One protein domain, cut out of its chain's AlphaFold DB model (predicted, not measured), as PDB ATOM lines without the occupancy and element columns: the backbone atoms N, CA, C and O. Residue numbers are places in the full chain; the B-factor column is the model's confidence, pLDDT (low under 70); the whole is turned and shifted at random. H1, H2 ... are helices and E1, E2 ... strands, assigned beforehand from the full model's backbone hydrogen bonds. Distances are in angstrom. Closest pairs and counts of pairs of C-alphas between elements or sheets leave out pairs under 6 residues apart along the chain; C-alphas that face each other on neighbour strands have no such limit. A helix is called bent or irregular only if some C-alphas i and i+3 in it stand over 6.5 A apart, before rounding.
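This is residues 2 to 104 and 182 to 196 of the 201 residues of an uncharacterized protein of Cryobacterium roopkundense (UniProt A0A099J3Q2). A small three-stranded sheet, E2, E1 and E3, sits near the middle, and the long helix H1 reaches from its E3 side out to the far end, where H3 stands near H1's first turns. H4 packs on the sheet over E1, H5 lies close to H2 and the last part of H1, and residues 91 to 92 add a short parallel pairing to E2. The printed part has 118 residues, with five named helices and three named strands in the order H1 E1 E2 H2 H3 E3 H4 H5. The sheet's order is E2 E1 E3, all antiparallel, and the class is mostly helix. It is compact, with a radius of gyration of the C-alphas of 14.7 A and spans of 46 by 32 by 24 A.

Begin with H1, residues 2 to 21; it is on the sheet through its residues 15 to 20, and its C-alpha of Gly 19 is 5.3 A from that of Leu 78 in E3, residues 77 to 79, the closest pair of the two elements. E1, residues 26 to 29, is the inner strand and forms a hairpin with E2, residues 38 to 41; look for N 27 and O 40 at 2.9 A. On the other side of E1, E3 pairs through N 28 and O 77 at 2.8 A. H2, residues 45 to 51, only grazes the sheet and is irregular, with C-alphas 46 and 49 at 7.4 A. H3, residues 59 to 67, is close to H1 but not clearly touching, about perpendicular at 79 degrees, with Val 5 and Arg 62 the closest C-alphas at 7.8 A. E2, H2, H3 and E3 form a split strand-helix-strand unit, two strands running the same way with E1 between them, and its crossover is right-handed. H4, residues 81 to 85, is over E1 at a height over the sheet of 8.7 A. H5, residues 182 to 194, only just touches H1, with 3 pairs of C-alphas within 8 A, the closest being Arg 17 and Arg 192 at 7.6 A. In H1, H3, H4 and H5 every O i to N i+4 pair is within hydrogen-bond range; in H2 it is 1 of 3, beside 3 of 4 O i to N i+3 pairs.

Find C-alpha 2 at (19.426, -52.800, 3.177); from there H1 runs 28.1 A to C-alpha 21. E1 spans 9.9 A, E2 10.3 A, H2 10.2 A, H3 12.8 A, E3 6.4 A and H4 6.3 A. H5 runs 18.2 A to C-alpha 194 at (36.580, -60.254, 2.457).

The farthest C-alphas, of Lys 67 and Asp 103, are 47.0 A apart. Residues 105 to 181 are not printed; C-alphas 104 and 182 are 18.1 A apart across this cut. Of the links that are printed whole, none is long. Residues 102 to 104 have pLDDT under 70, and the mean of the printed part is 89.2.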
ATOM      1  N   ASP A   2      18.295 -51.937   2.826       87.00
ATOM      2  CA  ASP A   2      19.426 -52.800   3.177       87.00
ATOM      3  C   ASP A   2      19.857 -53.705   2.020       87.00
ATOM      4  O   ASP A   2      21.046 -53.837   1.780       87.00
ATOM      5  N   GLU A   3      18.906 -54.205   1.228       91.12
ATOM      6  CA  GLU A   3      19.183 -54.943  -0.011       91.12
ATOM      7  C   GLU A   3      19.952 -54.109  -1.051       91.12
ATOM      8  O   GLU A   3      20.952 -54.564  -1.592       91.12
ATOM      9  N   LEU A   4      19.558 -52.845  -1.264       91.88
ATOM     10  CA  LEU A   4      20.285 -51.934  -2.159       91.88
ATOM     11  C   LEU A   4      21.704 -51.654  -1.641       91.88
ATOM     12  O   LEU A   4      22.646 -51.591  -2.421       91.88
ATOM     13  N   VAL A   5      21.865 -51.475  -0.327       93.44
ATOM     14  CA  VAL A   5      23.189 -51.291   0.283       93.44
ATOM     15  C   VAL A   5      24.038 -52.551   0.114       93.44
ATOM     16  O   VAL A   5      25.208 -52.427  -0.226       93.44
ATOM     17  N   ALA A   6      23.465 -53.742   0.301       93.69
ATOM     18  CA  ALA A   6      24.158 -55.011   0.088       93.69
ATOM     19  C   ALA A   6      24.629 -55.157  -1.367       93.69
ATOM     20  O   ALA A   6      25.807 -55.411  -1.593       93.69
ATOM     21  N   GLN A   7      23.762 -54.861  -2.340       94.50
ATOM     22  CA  GLN A   7      24.132 -54.860  -3.756       94.50
ATOM     23  C   GLN A   7      25.296 -53.899  -4.046       94.50
ATOM     24  O   GLN A   7      26.255 -54.267  -4.717       94.50
ATOM     25  N   ILE A   8      25.243 -52.672  -3.516       95.00
ATOM     26  CA  ILE A   8      26.326 -51.696  -3.697       95.00
ATOM     27  C   ILE A   8      27.632 -52.198  -3.071       95.00
ATOM     28  O   ILE A   8      28.699 -52.025  -3.655       95.00
ATOM     29  N   ILE A   9      27.563 -52.811  -1.889       93.94
ATOM     30  CA  ILE A   9      28.733 -53.397  -1.228       93.94
ATOM     31  C   ILE A   9      29.337 -54.506  -2.097       93.94
ATOM     32  O   ILE A   9      30.558 -54.550  -2.239       93.94
ATOM     33  N   ASP A  10      28.517 -55.357  -2.711       94.50
ATOM     34  CA  ASP A  10      28.987 -56.418  -3.608       94.50
ATOM     35  C   ASP A  10      29.669 -55.846  -4.861       94.50
ATOM     36  O   ASP A  10      30.751 -56.299  -5.241       94.50
ATOM     37  N   GLU A  11      29.100 -54.794  -5.458       95.00
ATOM     38  CA  GLU A  11      29.703 -54.062  -6.580       95.00
ATOM     39  C   GLU A  11      31.056 -53.434  -6.189       95.00
ATOM     40  O   GLU A  11      32.051 -53.574  -6.905       95.00
ATOM     41  N   GLU A  12      31.137 -52.777  -5.029       94.44
ATOM     42  CA  GLU A  12      32.372 -52.173  -4.513       94.44
ATOM     43  C   GLU A  12      33.434 -53.236  -4.184       94.44
ATOM     44  O   GLU A  12      34.612 -53.064  -4.513       94.44
ATOM     45  N   ASN A  13      33.033 -54.366  -3.598       94.12
ATOM     46  CA  ASN A  13      33.916 -55.500  -3.332       94.12
ATOM     47  C   ASN A  13      34.436 -56.125  -4.633       94.12
ATOM     48  O   ASN A  13      35.606 -56.507  -4.691       94.12
ATOM     49  N   ALA A  14      33.625 -56.178  -5.694       95.12
ATOM     50  CA  ALA A  14      34.068 -56.635  -7.008       95.12
ATOM     51  C   ALA A  14      35.146 -55.713  -7.605       95.12
ATOM     52  O   ALA A  14      36.125 -56.204  -8.172       95.12
ATOM     53  N   VAL A  15      35.033 -54.392  -7.415       95.06
ATOM     54  CA  VAL A  15      36.079 -53.427  -7.807       95.06
ATOM     55  C   VAL A  15      37.370 -53.671  -7.021       95.06
ATOM     56  O   VAL A  15      38.453 -53.693  -7.612       95.06
ATOM     57  N   VAL A  16      37.270 -53.900  -5.707       94.75
ATOM     58  CA  VAL A  16      38.433 -54.209  -4.863       94.75
ATOM     59  C   VAL A  16      39.101 -55.512  -5.304       94.75
ATOM     60  O   VAL A  16      40.313 -55.541  -5.531       94.75
ATOM     61  N   ARG A  17      38.307 -56.566  -5.510       95.25
ATOM     62  CA  ARG A  17      38.760 -57.868  -6.011       95.25
ATOM     63  C   ARG A  17      39.503 -57.733  -7.335       95.25
ATOM     64  O   ARG A  17      40.602 -58.264  -7.473       95.25
ATOM     65  N   ALA A  18      38.926 -57.008  -8.292       95.69
ATOM     66  CA  ALA A  18      39.537 -56.778  -9.596       95.69
ATOM     67  C   ALA A  18      40.873 -56.032  -9.471       95.69
ATOM     68  O   ALA A  18      41.840 -56.400 -10.131       95.69
ATOM     69  N   GLY A  19      40.960 -55.025  -8.596       95.19
ATOM     70  CA  GLY A  19      42.211 -54.324  -8.310       95.19
ATOM     71  C   GLY A  19      43.304 -55.260  -7.792       95.19
ATOM     72  O   GLY A  19      44.402 -55.280  -8.345       95.19
ATOM     73  N   LEU A  20      42.991 -56.073  -6.780       94.38
ATOM     74  CA  LEU A  20      43.943 -57.016  -6.185       94.38
ATOM     75  C   LEU A  20      44.383 -58.107  -7.174       94.38
ATOM     76  O   LEU A  20      45.568 -58.419  -7.240       94.38
ATOM     77  N   LEU A  21      43.471 -58.636  -7.998       94.88
ATOM     78  CA  LEU A  21      43.804 -59.616  -9.044       94.88
ATOM     79  C   LEU A  21      44.731 -59.050 -10.130       94.88
ATOM     80  O   LEU A  21      45.504 -59.799 -10.719       94.88
ATOM     81  N   ARG A  22      44.693 -57.735 -10.377       94.62
ATOM     82  CA  ARG A  22      45.644 -57.047 -11.271       94.62
ATOM     83  C   ARG A  22      47.012 -56.792 -10.627       94.62
ATOM     84  O   ARG A  22      47.856 -56.159 -11.252       94.62
ATOM     85  N   GLY A  23      47.230 -57.238  -9.390       92.94
ATOM     86  CA  GLY A  23      48.480 -57.019  -8.662       92.94
ATOM     87  C   GLY A  23      48.586 -55.637  -8.017       92.94
ATOM     88  O   GLY A  23      49.693 -55.140  -7.823       92.94
ATOM     89  N   ALA A  24      47.460 -54.984  -7.703       93.88
ATOM     90  CA  ALA A  24      47.496 -53.728  -6.964       93.88
ATOM     91  C   ALA A  24      48.030 -53.933  -5.537       93.88
ATOM     92  O   ALA A  24      47.432 -54.651  -4.738       93.88
ATOM     93  N   ASP A  25      49.108 -53.231  -5.209       90.56
ATOM     94  CA  ASP A  25      49.729 -53.177  -3.882       90.56
ATOM     95  C   ASP A  25      49.556 -51.800  -3.210       90.56
ATOM     96  O   ASP A  25      49.823 -51.630  -2.014       90.56
ATOM     97  N   ILE A  26      49.066 -50.810  -3.967       93.75
ATOM     98  CA  ILE A  26      48.822 -49.444  -3.513       93.75
ATOM     99  C   ILE A  26      47.333 -49.107  -3.586       93.75
ATOM    100  O   ILE A  26      46.661 -49.296  -4.600       93.75
ATOM    101  N   ALA A  27      46.828 -48.515  -2.508       95.38
ATOM    102  CA  ALA A  27      45.525 -47.871  -2.457       95.38
ATOM    103  C   ALA A  27      45.703 -46.350  -2.384       95.38
ATOM    104  O   ALA A  27      46.398 -45.837  -1.506       95.38
ATOM    105  N   VAL A  28      45.058 -45.612  -3.285       95.94
ATOM    106  CA  VAL A  28      45.090 -44.145  -3.311       95.94
ATOM    107  C   VAL A  28      43.743 -43.584  -2.872       95.94
ATOM    108  O   VAL A  28      42.713 -43.831  -3.498       95.94
ATOM    109  N   THR A  29      43.748 -42.796  -1.801       94.88
ATOM    110  CA  THR A  29      42.575 -42.045  -1.337       94.88
ATOM    111  C   THR A  29      42.531 -40.659  -1.986       94.88
ATOM    112  O   THR A  29      43.548 -40.131  -2.440       94.88
ATOM    113  N   HIS A  30      41.333 -40.064  -2.052       90.88
ATOM    114  CA  HIS A  30      41.096 -38.729  -2.628       90.88
ATOM    115  C   HIS A  30      41.572 -38.566  -4.084       90.88
ATOM    116  O   HIS A  30      42.041 -37.500  -4.483       90.88
ATOM    117  N   MET A  31      41.425 -39.613  -4.903       91.44
ATOM    118  CA  MET A  31      41.911 -39.644  -6.289       91.44
ATOM    119  C   MET A  31      41.427 -38.459  -7.149       91.44
ATOM    120  O   MET A  31      42.180 -37.942  -7.980       91.44
ATOM    121  N   GLN A  32      40.205 -37.983  -6.891       87.88
ATOM    122  CA  GLN A  32      39.562 -36.875  -7.609       87.88
ATOM    123  C   GLN A  32      40.138 -35.490  -7.276       87.88
ATOM    124  O   GLN A  32      39.843 -34.513  -7.958       87.88
ATOM    125  N   THR A  33      40.978 -35.371  -6.244       89.75
ATOM    126  CA  THR A  33      41.557 -34.092  -5.821       89.75
ATOM    127  C   THR A  33      43.080 -34.205  -5.799       89.75
ATOM    128  O   THR A  33      43.640 -34.613  -4.782       89.75
ATOM    129  N   PRO A  34      43.787 -33.828  -6.886       88.06
ATOM    130  CA  PRO A  34      45.226 -34.054  -7.024       88.06
ATOM    131  C   PRO A  34      46.077 -33.592  -5.835       88.06
ATOM    132  O   PRO A  34      46.963 -34.320  -5.416       88.06
ATOM    133  N   GLY A  35      45.783 -32.431  -5.234       88.12
ATOM    134  CA  GLY A  35      46.525 -31.927  -4.065       88.12
ATOM    135  C   GLY A  35      46.311 -32.718  -2.766       88.12
ATOM    136  O   GLY A  35      47.088 -32.575  -1.823       88.12
ATOM    137  N   ASN A  36      45.282 -33.567  -2.720       91.69
ATOM    138  CA  ASN A  36      44.903 -34.344  -1.545       91.69
ATOM    139  C   ASN A  36      45.162 -35.841  -1.695       91.69
ATOM    140  O   ASN A  36      44.927 -36.565  -0.733       91.69
ATOM    141  N   ARG A  37      45.670 -36.304  -2.844       94.69
ATOM    142  CA  ARG A  37      45.953 -37.723  -3.075       94.69
ATOM    143  C   ARG A  37      46.929 -38.250  -2.033       94.69
ATOM    144  O   ARG A  37      48.006 -37.678  -1.830       94.69
ATOM    145  N   VAL A  38      46.560 -39.353  -1.393       93.50
ATOM    146  CA  VAL A  38      47.432 -40.055  -0.453       93.50
ATOM    147  C   VAL A  38      47.508 -41.515  -0.859       93.50
ATOM    148  O   VAL A  38      46.486 -42.181  -0.986       93.50
ATOM    149  N   ALA A  39      48.725 -42.003  -1.067       94.12
ATOM    150  CA  ALA A  39      49.005 -43.408  -1.276       94.12
ATOM    151  C   ALA A  39      49.107 -44.134   0.061       94.12
ATOM    152  O   ALA A  39      49.696 -43.622   1.018       94.12
ATOM    153  N   HIS A  40      48.612 -45.359   0.090       92.81
ATOM    154  CA  HIS A  40      48.653 -46.268   1.219       92.81
ATOM    155  C   HIS A  40      49.012 -47.670   0.727       92.81
ATOM    156  O   HIS A  40      48.719 -48.024  -0.411       92.81
ATOM    157  N   ARG A  41      49.586 -48.494   1.604       89.75
ATOM    158  CA  ARG A  41      49.582 -49.946   1.392       89.75
ATOM    159  C   ARG A  41      48.204 -50.515   1.671       89.75
ATOM    160  O   ARG A  41      47.488 -49.959   2.507       89.75
ATOM    161  N   ILE A  42      47.885 -51.652   1.063       90.94
ATOM    162  CA  ILE A  42      46.629 -52.374   1.314       90.94
ATOM    163  C   ILE A  42      46.464 -52.702   2.805       90.94
ATOM    164  O   ILE A  42      45.402 -52.478   3.377       90.94
ATOM    165  N   SER A  43      47.548 -53.107   3.470       86.75
ATOM    166  CA  SER A  43      47.597 -53.436   4.903       86.75
ATOM    167  C   SER A  43      47.518 -52.239   5.867       86.75
ATOM    168  O   SER A  43      47.623 -52.413   7.089       86.75
ATOM    169  N   CYS A  44      47.373 -51.008   5.364       85.88
ATOM    170  CA  CYS A  44      47.382 -49.804   6.189       85.88
ATOM    171  C   CYS A  44      46.170 -49.748   7.128       85.88
ATOM    172  O   CYS A  44      45.025 -49.750   6.684       85.88
ATOM    173  N   SER A  45      46.411 -49.580   8.431       81.31
ATOM    174  CA  SER A  45      45.350 -49.479   9.446       81.31
ATOM    175  C   SER A  45      44.345 -48.356   9.171       81.31
ATOM    176  O   SER A  45      43.153 -48.532   9.399       81.31
ATOM    177  N   SER A  46      44.795 -47.227   8.613       83.94
ATOM    178  CA  SER A  46      43.912 -46.109   8.247       83.94
ATOM    179  C   SER A  46      42.934 -46.423   7.108       83.94
ATOM    180  O   SER A  46      42.088 -45.590   6.803       83.94
ATOM    181  N   LEU A  47      43.089 -47.560   6.421       88.19
ATOM    182  CA  LEU A  47      42.181 -48.001   5.363       88.19
ATOM    183  C   LEU A  47      41.098 -48.955   5.867       88.19
ATOM    184  O   LEU A  47      40.273 -49.386   5.067       88.19
ATOM    185  N   ARG A  48      41.075 -49.289   7.164       81.06
ATOM    186  CA  ARG A  48      40.101 -50.237   7.718       81.06
ATOM    187  C   ARG A  48      38.670 -49.879   7.316       81.06
ATOM    188  O   ARG A  48      38.002 -50.705   6.708       81.06
ATOM    189  N   ASP A  49      38.257 -48.639   7.557       78.62
ATOM    190  CA  ASP A  49      36.894 -48.172   7.259       78.62
ATOM    191  C   ASP A  49      36.629 -48.029   5.751       78.62
ATOM    192  O   ASP A  49      35.487 -47.930   5.312       78.62
ATOM    193  N   TRP A  50      37.689 -48.019   4.939       86.56
ATOM    194  CA  TRP A  50      37.584 -47.937   3.489       86.56
ATOM    195  C   TRP A  50      37.328 -49.307   2.859       86.56
ATOM    196  O   TRP A  50      36.542 -49.387   1.915       86.56
ATOM    197  N   PHE A  51      37.976 -50.360   3.372       87.06
ATOM    198  CA  PHE A  51      37.828 -51.736   2.887       87.06
ATOM    199  C   PHE A  51      36.738 -52.529   3.610       87.06
ATOM    200  O   PHE A  51      36.166 -53.447   3.023       87.06
ATOM    201  N   ASP A  52      36.412 -52.191   4.856       86.69
ATOM    202  CA  ASP A  52      35.230 -52.726   5.523       86.69
ATOM    203  C   ASP A  52      33.992 -51.941   5.076       86.69
ATOM    204  O   ASP A  52      33.564 -50.968   5.702       86.69
ATOM    205  N   ARG A  53      33.440 -52.337   3.925       87.19
ATOM    206  CA  ARG A  53      32.333 -51.609   3.295       87.19
ATOM    207  C   ARG A  53      31.083 -51.584   4.161       87.19
ATOM    208  O   ARG A  53      30.361 -50.597   4.126       87.19
ATOM    209  N   THR A  54      30.864 -52.583   5.009       85.31
ATOM    210  CA  THR A  54      29.746 -52.575   5.956       85.31
ATOM    211  C   THR A  54      29.850 -51.404   6.939       85.31
ATOM    212  O   THR A  54      28.842 -50.751   7.214       85.31
ATOM    213  N   LEU A  55      31.063 -51.072   7.403       85.75
ATOM    214  CA  LEU A  55      31.312 -49.914   8.273       85.75
ATOM    215  C   LEU A  55      31.177 -48.570   7.541       85.75
ATOM    216  O   LEU A  55      30.809 -47.571   8.158       85.75
ATOM    217  N   ALA A  56      31.401 -48.536   6.225       85.62
ATOM    218  CA  ALA A  56      31.261 -47.329   5.404       85.62
ATOM    219  C   ALA A  56      29.797 -46.867   5.207       85.62
ATOM    220  O   ALA A  56      29.559 -45.761   4.704       85.62
ATOM    221  N   TRP A  57      28.814 -47.672   5.634       90.44
ATOM    222  CA  TRP A  57      27.373 -47.417   5.493       90.44
ATOM    223  C   TRP A  57      26.630 -47.185   6.829       90.44
ATOM    224  O   TRP A  57      25.640 -47.879   7.110       90.44
ATOM    225  N   PRO A  58      27.024 -46.182   7.644       90.19
ATOM    226  CA  PRO A  58      26.266 -45.786   8.829       90.19
ATOM    227  C   PRO A  58      24.908 -45.176   8.451       90.19
ATOM    228  O   PRO A  58      24.660 -44.819   7.294       90.19
ATOM    229  N   SER A  59      24.033 -44.983   9.444       91.25
ATOM    230  CA  SER A  59      22.667 -44.462   9.255       91.25
ATOM    231  C   SER A  59      22.614 -43.178   8.420       91.25
ATOM    232  O   SER A  59      21.757 -43.051   7.549       91.25
ATOM    233  N   TYR A  60      23.564 -42.258   8.612       91.62
ATOM    234  CA  TYR A  60      23.660 -41.030   7.816       91.62
ATOM    235  C   TYR A  60      23.921 -41.301   6.323       91.62
ATOM    236  O   TYR A  60      23.236 -40.745   5.465       91.62
ATOM    237  N   SER A  61      24.866 -42.186   5.993       92.19
ATOM    238  CA  SER A  61      25.161 -42.568   4.603       92.19
ATOM    239  C   SER A  61      23.953 -43.226   3.936       92.19
ATOM    240  O   SER A  61      23.646 -42.929   2.782       92.19
ATOM    241  N   ARG A  62      23.210 -44.058   4.679       93.75
ATOM    242  CA  ARG A  62      21.965 -44.680   4.197       93.75
ATOM    243  C   ARG A  62      20.870 -43.643   3.940       93.75
ATOM    244  O   ARG A  62      20.221 -43.688   2.899       93.75
ATOM    245  N   GLN A  63      20.696 -42.676   4.840       93.50
ATOM    246  CA  GLN A  63      19.770 -41.554   4.636       93.50
ATOM    247  C   GLN A  63      20.166 -40.699   3.426       93.50
ATOM    248  O   GLN A  63      19.306 -40.247   2.674       93.50
ATOM    249  N   ARG A  64      21.467 -40.484   3.202       94.31
ATOM    250  CA  ARG A  64      21.950 -39.754   2.027       94.31
ATOM    251  C   ARG A  64      21.670 -40.517   0.733       94.31
ATOM    252  O   ARG A  64      21.189 -39.897  -0.207       94.31
ATOM    253  N   LEU A  65      21.855 -41.838   0.719       94.88
ATOM    254  CA  LEU A  65      21.490 -42.697  -0.414       94.88
ATOM    255  C   LEU A  65      19.990 -42.653  -0.740       94.88
ATOM    256  O   LEU A  65      19.603 -42.740  -1.902       94.88
ATOM    257  N   GLN A  66      19.125 -42.501   0.267       93.31
ATOM    258  CA  GLN A  66      17.685 -42.333   0.032       93.31
ATOM    259  C   GLN A  66      17.372 -41.045  -0.740       93.31
ATOM    260  O   GLN A  66      16.467 -41.051  -1.573       93.31
ATOM    261  N   LYS A  67      18.115 -39.964  -0.468       94.62
ATOM    262  CA  LYS A  67      17.962 -38.659  -1.132       94.62
ATOM    263  C   LYS A  67      18.655 -38.610  -2.495       94.62
ATOM    264  O   LYS A  67      18.152 -37.968  -3.407       94.62
ATOM    265  N   ASP A  68      19.790 -39.284  -2.621       95.38
ATOM    266  CA  ASP A  68      20.600 -39.368  -3.831       95.38
ATOM    267  C   ASP A  68      21.010 -40.825  -4.069       95.38
ATOM    268  O   ASP A  68      21.919 -41.346  -3.424       95.38
ATOM    269  N   ARG A  69      20.353 -41.483  -5.030       92.81
ATOM    270  CA  ARG A  69      20.591 -42.901  -5.352       92.81
ATOM    271  C   ARG A  69      21.985 -43.172  -5.927       92.81
ATOM    272  O   ARG A  69      22.431 -44.322  -5.907       92.81
ATOM    273  N   ASN A  70      22.688 -42.134  -6.375       92.62
ATOM    274  CA  ASN A  70      24.054 -42.224  -6.885       92.62
ATOM    275  C   ASN A  70      25.104 -41.995  -5.794       92.62
ATOM    276  O   ASN A  70      26.295 -42.176  -6.045       92.62
ATOM    277  N   PHE A  71      24.694 -41.634  -4.575       93.31
ATOM    278  CA  PHE A  71      25.623 -41.459  -3.471       93.31
ATOM    279  C   PHE A  71      26.380 -42.761  -3.186       93.31
ATOM    280  O   PHE A  71      25.783 -43.829  -3.028       93.31
ATOM    281  N   ARG A  72      27.705 -42.658  -3.079       91.56
ATOM    282  CA  ARG A  72      28.597 -43.737  -2.649       91.56
ATOM    283  C   ARG A  72      29.605 -43.178  -1.640       91.56
ATOM    284  O   ARG A  72      30.206 -42.135  -1.917       91.56
ATOM    285  N   PRO A  73      29.812 -43.822  -0.476       90.44
ATOM    286  CA  PRO A  73      30.954 -43.534   0.376       90.44
ATOM    287  C   PRO A  73      32.241 -43.750  -0.411       90.44
ATOM    288  O   PRO A  73      32.334 -44.659  -1.234       90.44
ATOM    289  N   ALA A  74      33.249 -42.925  -0.149       89.19
ATOM    290  CA  ALA A  74      34.474 -42.963  -0.928       89.19
ATOM    291  C   ALA A  74      35.146 -44.354  -0.869       89.19
ATOM    292  O   ALA A  74      35.188 -45.007   0.179       89.19
ATOM    293  N   LEU A  75      35.664 -44.794  -2.016       91.94
ATOM    294  CA  LEU A  75      36.415 -46.036  -2.189       91.94
ATOM    295  C   LEU A  75      37.829 -45.678  -2.675       91.94
ATOM    296  O   LEU A  75      37.953 -44.829  -3.568       91.94
ATOM    297  N   PRO A  76      38.904 -46.259  -2.114       94.50
ATOM    298  CA  PRO A  76      40.250 -46.002  -2.603       94.50
ATOM    299  C   PRO A  76      40.426 -46.574  -4.010       94.50
ATOM    300  O   PRO A  76      39.901 -47.637  -4.335       94.50
ATOM    301  N   THR A  77      41.215 -45.900  -4.840       95.81
ATOM    302  CA  THR A  77      41.624 -46.449  -6.134       95.81
ATOM    303  C   THR A  77      42.791 -47.405  -5.921       95.81
ATOM    304  O   THR A  77      43.841 -46.994  -5.429       95.81
ATOM    305  N   LEU A  78      42.601 -48.670  -6.286       96.19
ATOM    306  CA  LEU A  78      43.639 -49.696  -6.242       96.19
ATOM    307  C   LEU A  78      44.449 -49.679  -7.528       96.19
ATOM    308  O   LEU A  78      43.884 -49.727  -8.624       96.19
ATOM    309  N   MET A  79      45.761 -49.630  -7.375       95.06
ATOM    310  CA  MET A  79      46.697 -49.579  -8.481       95.06
ATOM    311  C   MET A  79      48.009 -50.254  -8.102       95.06
ATOM    312  O   MET A  79      48.348 -50.407  -6.927       95.06
ATOM    313  N   THR A  80      48.744 -50.656  -9.120       93.50
ATOM    314  CA  THR A  80      50.126 -51.091  -8.992       93.50
ATOM    315  C   THR A  80      51.011 -49.914  -8.585       93.50
ATOM    316  O   THR A  80      50.730 -48.740  -8.858       93.50
ATOM    317  N   ARG A  81      52.150 -50.221  -7.975       89.19
ATOM    318  CA  ARG A  81      53.201 -49.245  -7.672       89.19
ATOM    319  C   ARG A  81      53.623 -48.401  -8.875       89.19
ATOM    320  O   ARG A  81      53.848 -47.203  -8.721       89.19
ATOM    321  N   GLY A  82      53.723 -49.012 -10.059       89.56
ATOM    322  CA  GLY A  82      54.091 -48.318 -11.297       89.56
ATOM    323  C   GLY A  82      53.074 -47.245 -11.686       89.56
ATOM    324  O   GLY A  82      53.448 -46.105 -11.954       89.56
ATOM    325  N   GLU A  83      51.786 -47.573 -11.617       93.19
ATOM    326  CA  GLU A  83      50.695 -46.620 -11.855       93.19
ATOM    327  C   GLU A  83      50.694 -45.492 -10.815       93.19
ATOM    328  O   GLU A  83      50.549 -44.321 -11.169       93.19
ATOM    329  N   ALA A  84      50.929 -45.815  -9.538       92.06
ATOM    330  CA  ALA A  84      51.001 -44.817  -8.474       92.06
ATOM    331  C   ALA A  84      52.143 -43.808  -8.693       92.06
ATOM    332  O   ALA A  84      51.953 -42.613  -8.458       92.06
ATOM    333  N   ARG A  85      53.310 -44.246  -9.186       90.31
ATOM    334  CA  ARG A  85      54.438 -43.347  -9.509       90.31
ATOM    335  C   ARG A  85      54.098 -42.316 -10.575       90.31
ATOM    336  O   ARG A  85      54.611 -41.204 -10.515       90.31
ATOM    337  N   ALA A  86      53.247 -42.672 -11.533       91.19
ATOM    338  CA  ALA A  86      52.848 -41.772 -12.609       91.19
ATOM    339  C   ALA A  86      51.905 -40.648 -12.132       91.19
ATOM    340  O   ALA A  86      51.634 -39.701 -12.875       91.19
ATOM    341  N   LEU A  87      51.395 -40.715 -10.896       90.81
ATOM    342  CA  LEU A  87      50.473 -39.714 -10.373       90.81
ATOM    343  C   LEU A  87      51.183 -38.447  -9.901       90.81
ATOM    344  O   LEU A  87      51.975 -38.432  -8.960       90.81
ATOM    345  N   ILE A  88      50.762 -37.327 -10.477       87.06
ATOM    346  CA  ILE A  88      51.159 -35.995 -10.029       87.06
ATOM    347  C   ILE A  88      50.558 -35.711  -8.641       87.06
ATOM    348  O   ILE A  88      49.385 -36.013  -8.389       87.06
ATOM    349  N   LYS A  89      51.349 -35.064  -7.772       89.50
ATOM    350  CA  LYS A  89      50.959 -34.604  -6.421       89.50
ATOM    351  C   LYS A  89      50.519 -35.727  -5.463       89.50
ATOM    352  O   LYS A  89      49.774 -35.481  -4.518       89.50
ATOM    353  N   LEU A  90      51.011 -36.949  -5.663       91.62
ATOM    354  CA  LEU A  90      50.749 -38.068  -4.760       91.62
ATOM    355  C   LEU A  90      51.592 -37.963  -3.481       91.62
ATOM    356  O   LEU A  90      52.822 -38.006  -3.523       91.62
ATOM    357  N   ARG A  91      50.938 -37.858  -2.321       90.94
ATOM    358  CA  ARG A  91      51.615 -37.905  -1.016       90.94
ATOM    359  C   ARG A  91      51.667 -39.335  -0.495       90.94
ATOM    360  O   ARG A  91      50.747 -40.112  -0.711       90.94
ATOM    361  N   SER A  92      52.711 -39.676   0.250       88.62
ATOM    362  CA  SER A  92      52.763 -40.948   0.979       88.62
ATOM    363  C   SER A  92      52.024 -40.830   2.310       88.62
ATOM    364  O   SER A  92      52.210 -39.855   3.043       88.62
ATOM    365  N   CYS A  93      51.202 -41.824   2.644       86.50
ATOM    366  CA  CYS A  93      50.590 -41.915   3.962       86.50
ATOM    367  C   CYS A  93      51.674 -41.936   5.043       86.50
ATOM    368  O   CYS A  93      52.587 -42.757   5.007       86.50
ATOM    369  N   LYS A  94      51.549 -41.060   6.043       78.81
ATOM    370  CA  LYS A  94      52.496 -40.991   7.161       78.81
ATOM    371  C   LYS A  94      52.407 -42.174   8.116       78.81
ATOM    372  O   LYS A  94      53.275 -42.263   8.967       78.81
ATOM    373  N   THR A  95      51.401 -43.040   7.997       77.25
ATOM    374  CA  THR A  95      51.212 -44.225   8.848       77.25
ATOM    375  C   THR A  95      51.930 -45.429   8.252       77.25
ATOM    376  O   THR A  95      52.929 -45.888   8.799       77.25
ATOM    377  N   CYS A  96      51.497 -45.888   7.075       78.88
ATOM    378  CA  CYS A  96      52.093 -47.052   6.414       78.88
ATOM    379  C   CYS A  96      53.308 -46.732   5.535       78.88
ATOM    380  O   CYS A  96      53.980 -47.670   5.122       78.88
ATOM    381  N   ALA A  97      53.568 -45.449   5.232       80.94
ATOM    382  CA  ALA A  97      54.687 -44.982   4.409       80.94
ATOM    383  C   ALA A  97      54.947 -45.911   3.206       80.94
ATOM    384  O   ALA A  97      55.965 -46.612   3.164       80.94
ATOM    385  N   PRO A  98      53.997 -45.996   2.253       84.25
ATOM    386  CA  PRO A  98      54.128 -46.924   1.144       84.25
ATOM    387  C   PRO A  98      55.361 -46.567   0.319       84.25
ATOM    388  O   PRO A  98      55.610 -45.394   0.025       84.25
ATOM    389  N   ASN A  99      56.128 -47.582  -0.061       78.31
ATOM    390  CA  ASN A  99      57.281 -47.385  -0.914       78.31
ATOM    391  C   ASN A  99      56.828 -47.208  -2.367       78.31
ATOM    392  O   ASN A  99      56.775 -48.159  -3.141       78.31
ATOM    393  N   ILE A 100      56.478 -45.976  -2.731       81.44
ATOM    394  CA  ILE A 100      56.100 -45.663  -4.109       81.44
ATOM    395  C   ILE A 100      57.330 -45.675  -5.017       81.44
ATOM    396  O   ILE A 100      57.209 -46.124  -6.144       81.44
ATOM    397  N   GLY A 101      58.508 -45.263  -4.528       71.62
ATOM    398  CA  GLY A 101      59.747 -45.128  -5.313       71.62
ATOM    399  C   GLY A 101      60.395 -46.445  -5.747       71.62
ATOM    400  O   GLY A 101      61.066 -46.464  -6.771       71.62
ATOM    401  N   GLY A 102      60.112 -47.559  -5.063       64.94
ATOM    402  CA  GLY A 102      60.635 -48.893  -5.405       64.94
ATOM    403  C   GLY A 102      61.917 -49.283  -4.715       64.94
ATOM    404  O   GLY A 102      62.221 -50.465  -4.672       64.94
ATOM    405  N   ASP A 103      62.613 -48.321  -4.134       61.22
ATOM    406  CA  ASP A 103      63.802 -48.591  -3.348       61.22
ATOM    407  C   ASP A 103      63.292 -49.125  -2.010       61.22
ATOM    408  O   ASP A 103      62.731 -48.363  -1.222       61.22
ATOM    409  N   GLU A 104      63.335 -50.441  -1.786       55.62
ATOM    410  CA  GLU A 104      62.800 -51.134  -0.592       55.62
ATOM    411  C   GLU A 104      63.490 -50.745   0.720       55.62
ATOM    412  O   GLU A 104      63.409 -51.459   1.710       55.62
ATOM    413  N   PRO A 182      53.649 -59.303  11.095       75.38
ATOM    414  CA  PRO A 182      52.551 -60.273  11.172       75.38
ATOM    415  C   PRO A 182      51.171 -59.598  11.178       75.38
ATOM    416  O   PRO A 182      50.245 -60.027  10.496       75.38
ATOM    417  N   THR A 183      51.048 -58.458  11.864       74.88
ATOM    418  CA  THR A 183      49.826 -57.643  11.887       74.88
ATOM    419  C   THR A 183      49.492 -57.026  10.525       74.88
ATOM    420  O   THR A 183      48.321 -56.925  10.166       74.88
ATOM    421  N   ALA A 184      50.485 -56.568   9.758       77.38
ATOM    422  CA  ALA A 184      50.261 -56.048   8.409       77.38
ATOM    423  C   ALA A 184      49.828 -57.161   7.443       77.38
ATOM    424  O   ALA A 184      48.853 -56.961   6.718       77.38
ATOM    425  N   ILE A 185      50.482 -58.325   7.508       83.31
ATOM    426  CA  ILE A 185      50.133 -59.523   6.729       83.31
ATOM    427  C   ILE A 185      48.694 -59.945   7.042       83.31
ATOM    428  O   ILE A 185      47.866 -60.045   6.140       83.31
ATOM    429  N   ALA A 186      48.342 -60.069   8.326       84.50
ATOM    430  CA  ALA A 186      46.991 -60.425   8.753       84.50
ATOM    431  C   ALA A 186      45.926 -59.417   8.280       84.50
ATOM    432  O   ALA A 186      44.822 -59.805   7.898       84.50
ATOM    433  N   ARG A 187      46.241 -58.113   8.266       85.38
ATOM    434  CA  ARG A 187      45.323 -57.083   7.752       85.38
ATOM    435  C   ARG A 187      45.110 -57.196   6.249       85.38
ATOM    436  O   ARG A 187      43.971 -57.076   5.805       85.38
ATOM    437  N   GLU A 188      46.165 -57.416   5.473       89.00
ATOM    438  CA  GLU A 188      46.021 -57.621   4.030       89.00
ATOM    439  C   GLU A 188      45.256 -58.910   3.719       89.00
ATOM    440  O   GLU A 188      44.326 -58.889   2.910       89.00
ATOM    441  N   ALA A 189      45.573 -59.999   4.423       89.81
ATOM    442  CA  ALA A 189      44.841 -61.257   4.346       89.81
ATOM    443  C   ALA A 189      43.343 -61.047   4.616       89.81
ATOM    444  O   ALA A 189      42.507 -61.486   3.831       89.81
ATOM    445  N   ALA A 190      42.984 -60.286   5.655       89.31
ATOM    446  CA  ALA A 190      41.591 -59.963   5.957       89.31
ATOM    447  C   ALA A 190      40.898 -59.155   4.841       89.31
ATOM    448  O   ALA A 190      39.700 -59.333   4.608       89.31
ATOM    449  N   VAL A 191      41.619 -58.273   4.137       91.06
ATOM    450  CA  VAL A 191      41.083 -57.564   2.962       91.06
ATOM    451  C   VAL A 191      40.834 -58.546   1.813       91.06
ATOM    452  O   VAL A 191      39.747 -58.528   1.240       91.06
ATOM    453  N   ARG A 192      41.791 -59.434   1.516       92.88
ATOM    454  CA  ARG A 192      41.679 -60.455   0.457       92.88
ATOM    455  C   ARG A 192      40.534 -61.431   0.709       92.88
ATOM    456  O   ARG A 192      39.684 -61.601  -0.165       92.88
ATOM    457  N   THR A 193      40.450 -61.986   1.916       92.81
ATOM    458  CA  THR A 193      39.380 -62.908   2.314       92.81
ATOM    459  C   THR A 193      38.005 -62.261   2.175       92.81
ATOM    460  O   THR A 193      37.086 -62.888   1.652       92.81
ATOM    461  N   ARG A 194      37.856 -60.985   2.566       90.31
ATOM    462  CA  ARG A 194      36.580 -60.254   2.457       90.31
ATOM    463  C   ARG A 194      36.076 -60.152   1.017       90.31
ATOM    464  O   ARG A 194      34.870 -60.141   0.803       90.31
ATOM    465  N   VAL A 195      36.978 -60.100   0.040       91.94
ATOM    466  CA  VAL A 195      36.624 -60.041  -1.386       91.94
ATOM    467  C   VAL A 195      36.714 -61.397  -2.094       91.94
ATOM    468  O   VAL A 195      36.744 -61.456  -3.326       91.94
ATOM    469  N   GLY A 196      36.757 -62.495  -1.331       91.75
ATOM    470  CA  GLY A 196      36.757 -63.859  -1.860       91.75
ATOM    471  C   GLY A 196      38.044 -64.245  -2.592       91.75
ATOM    472  O   GLY A 196      37.995 -65.010  -3.555       91.75
TER     473      GLY A 196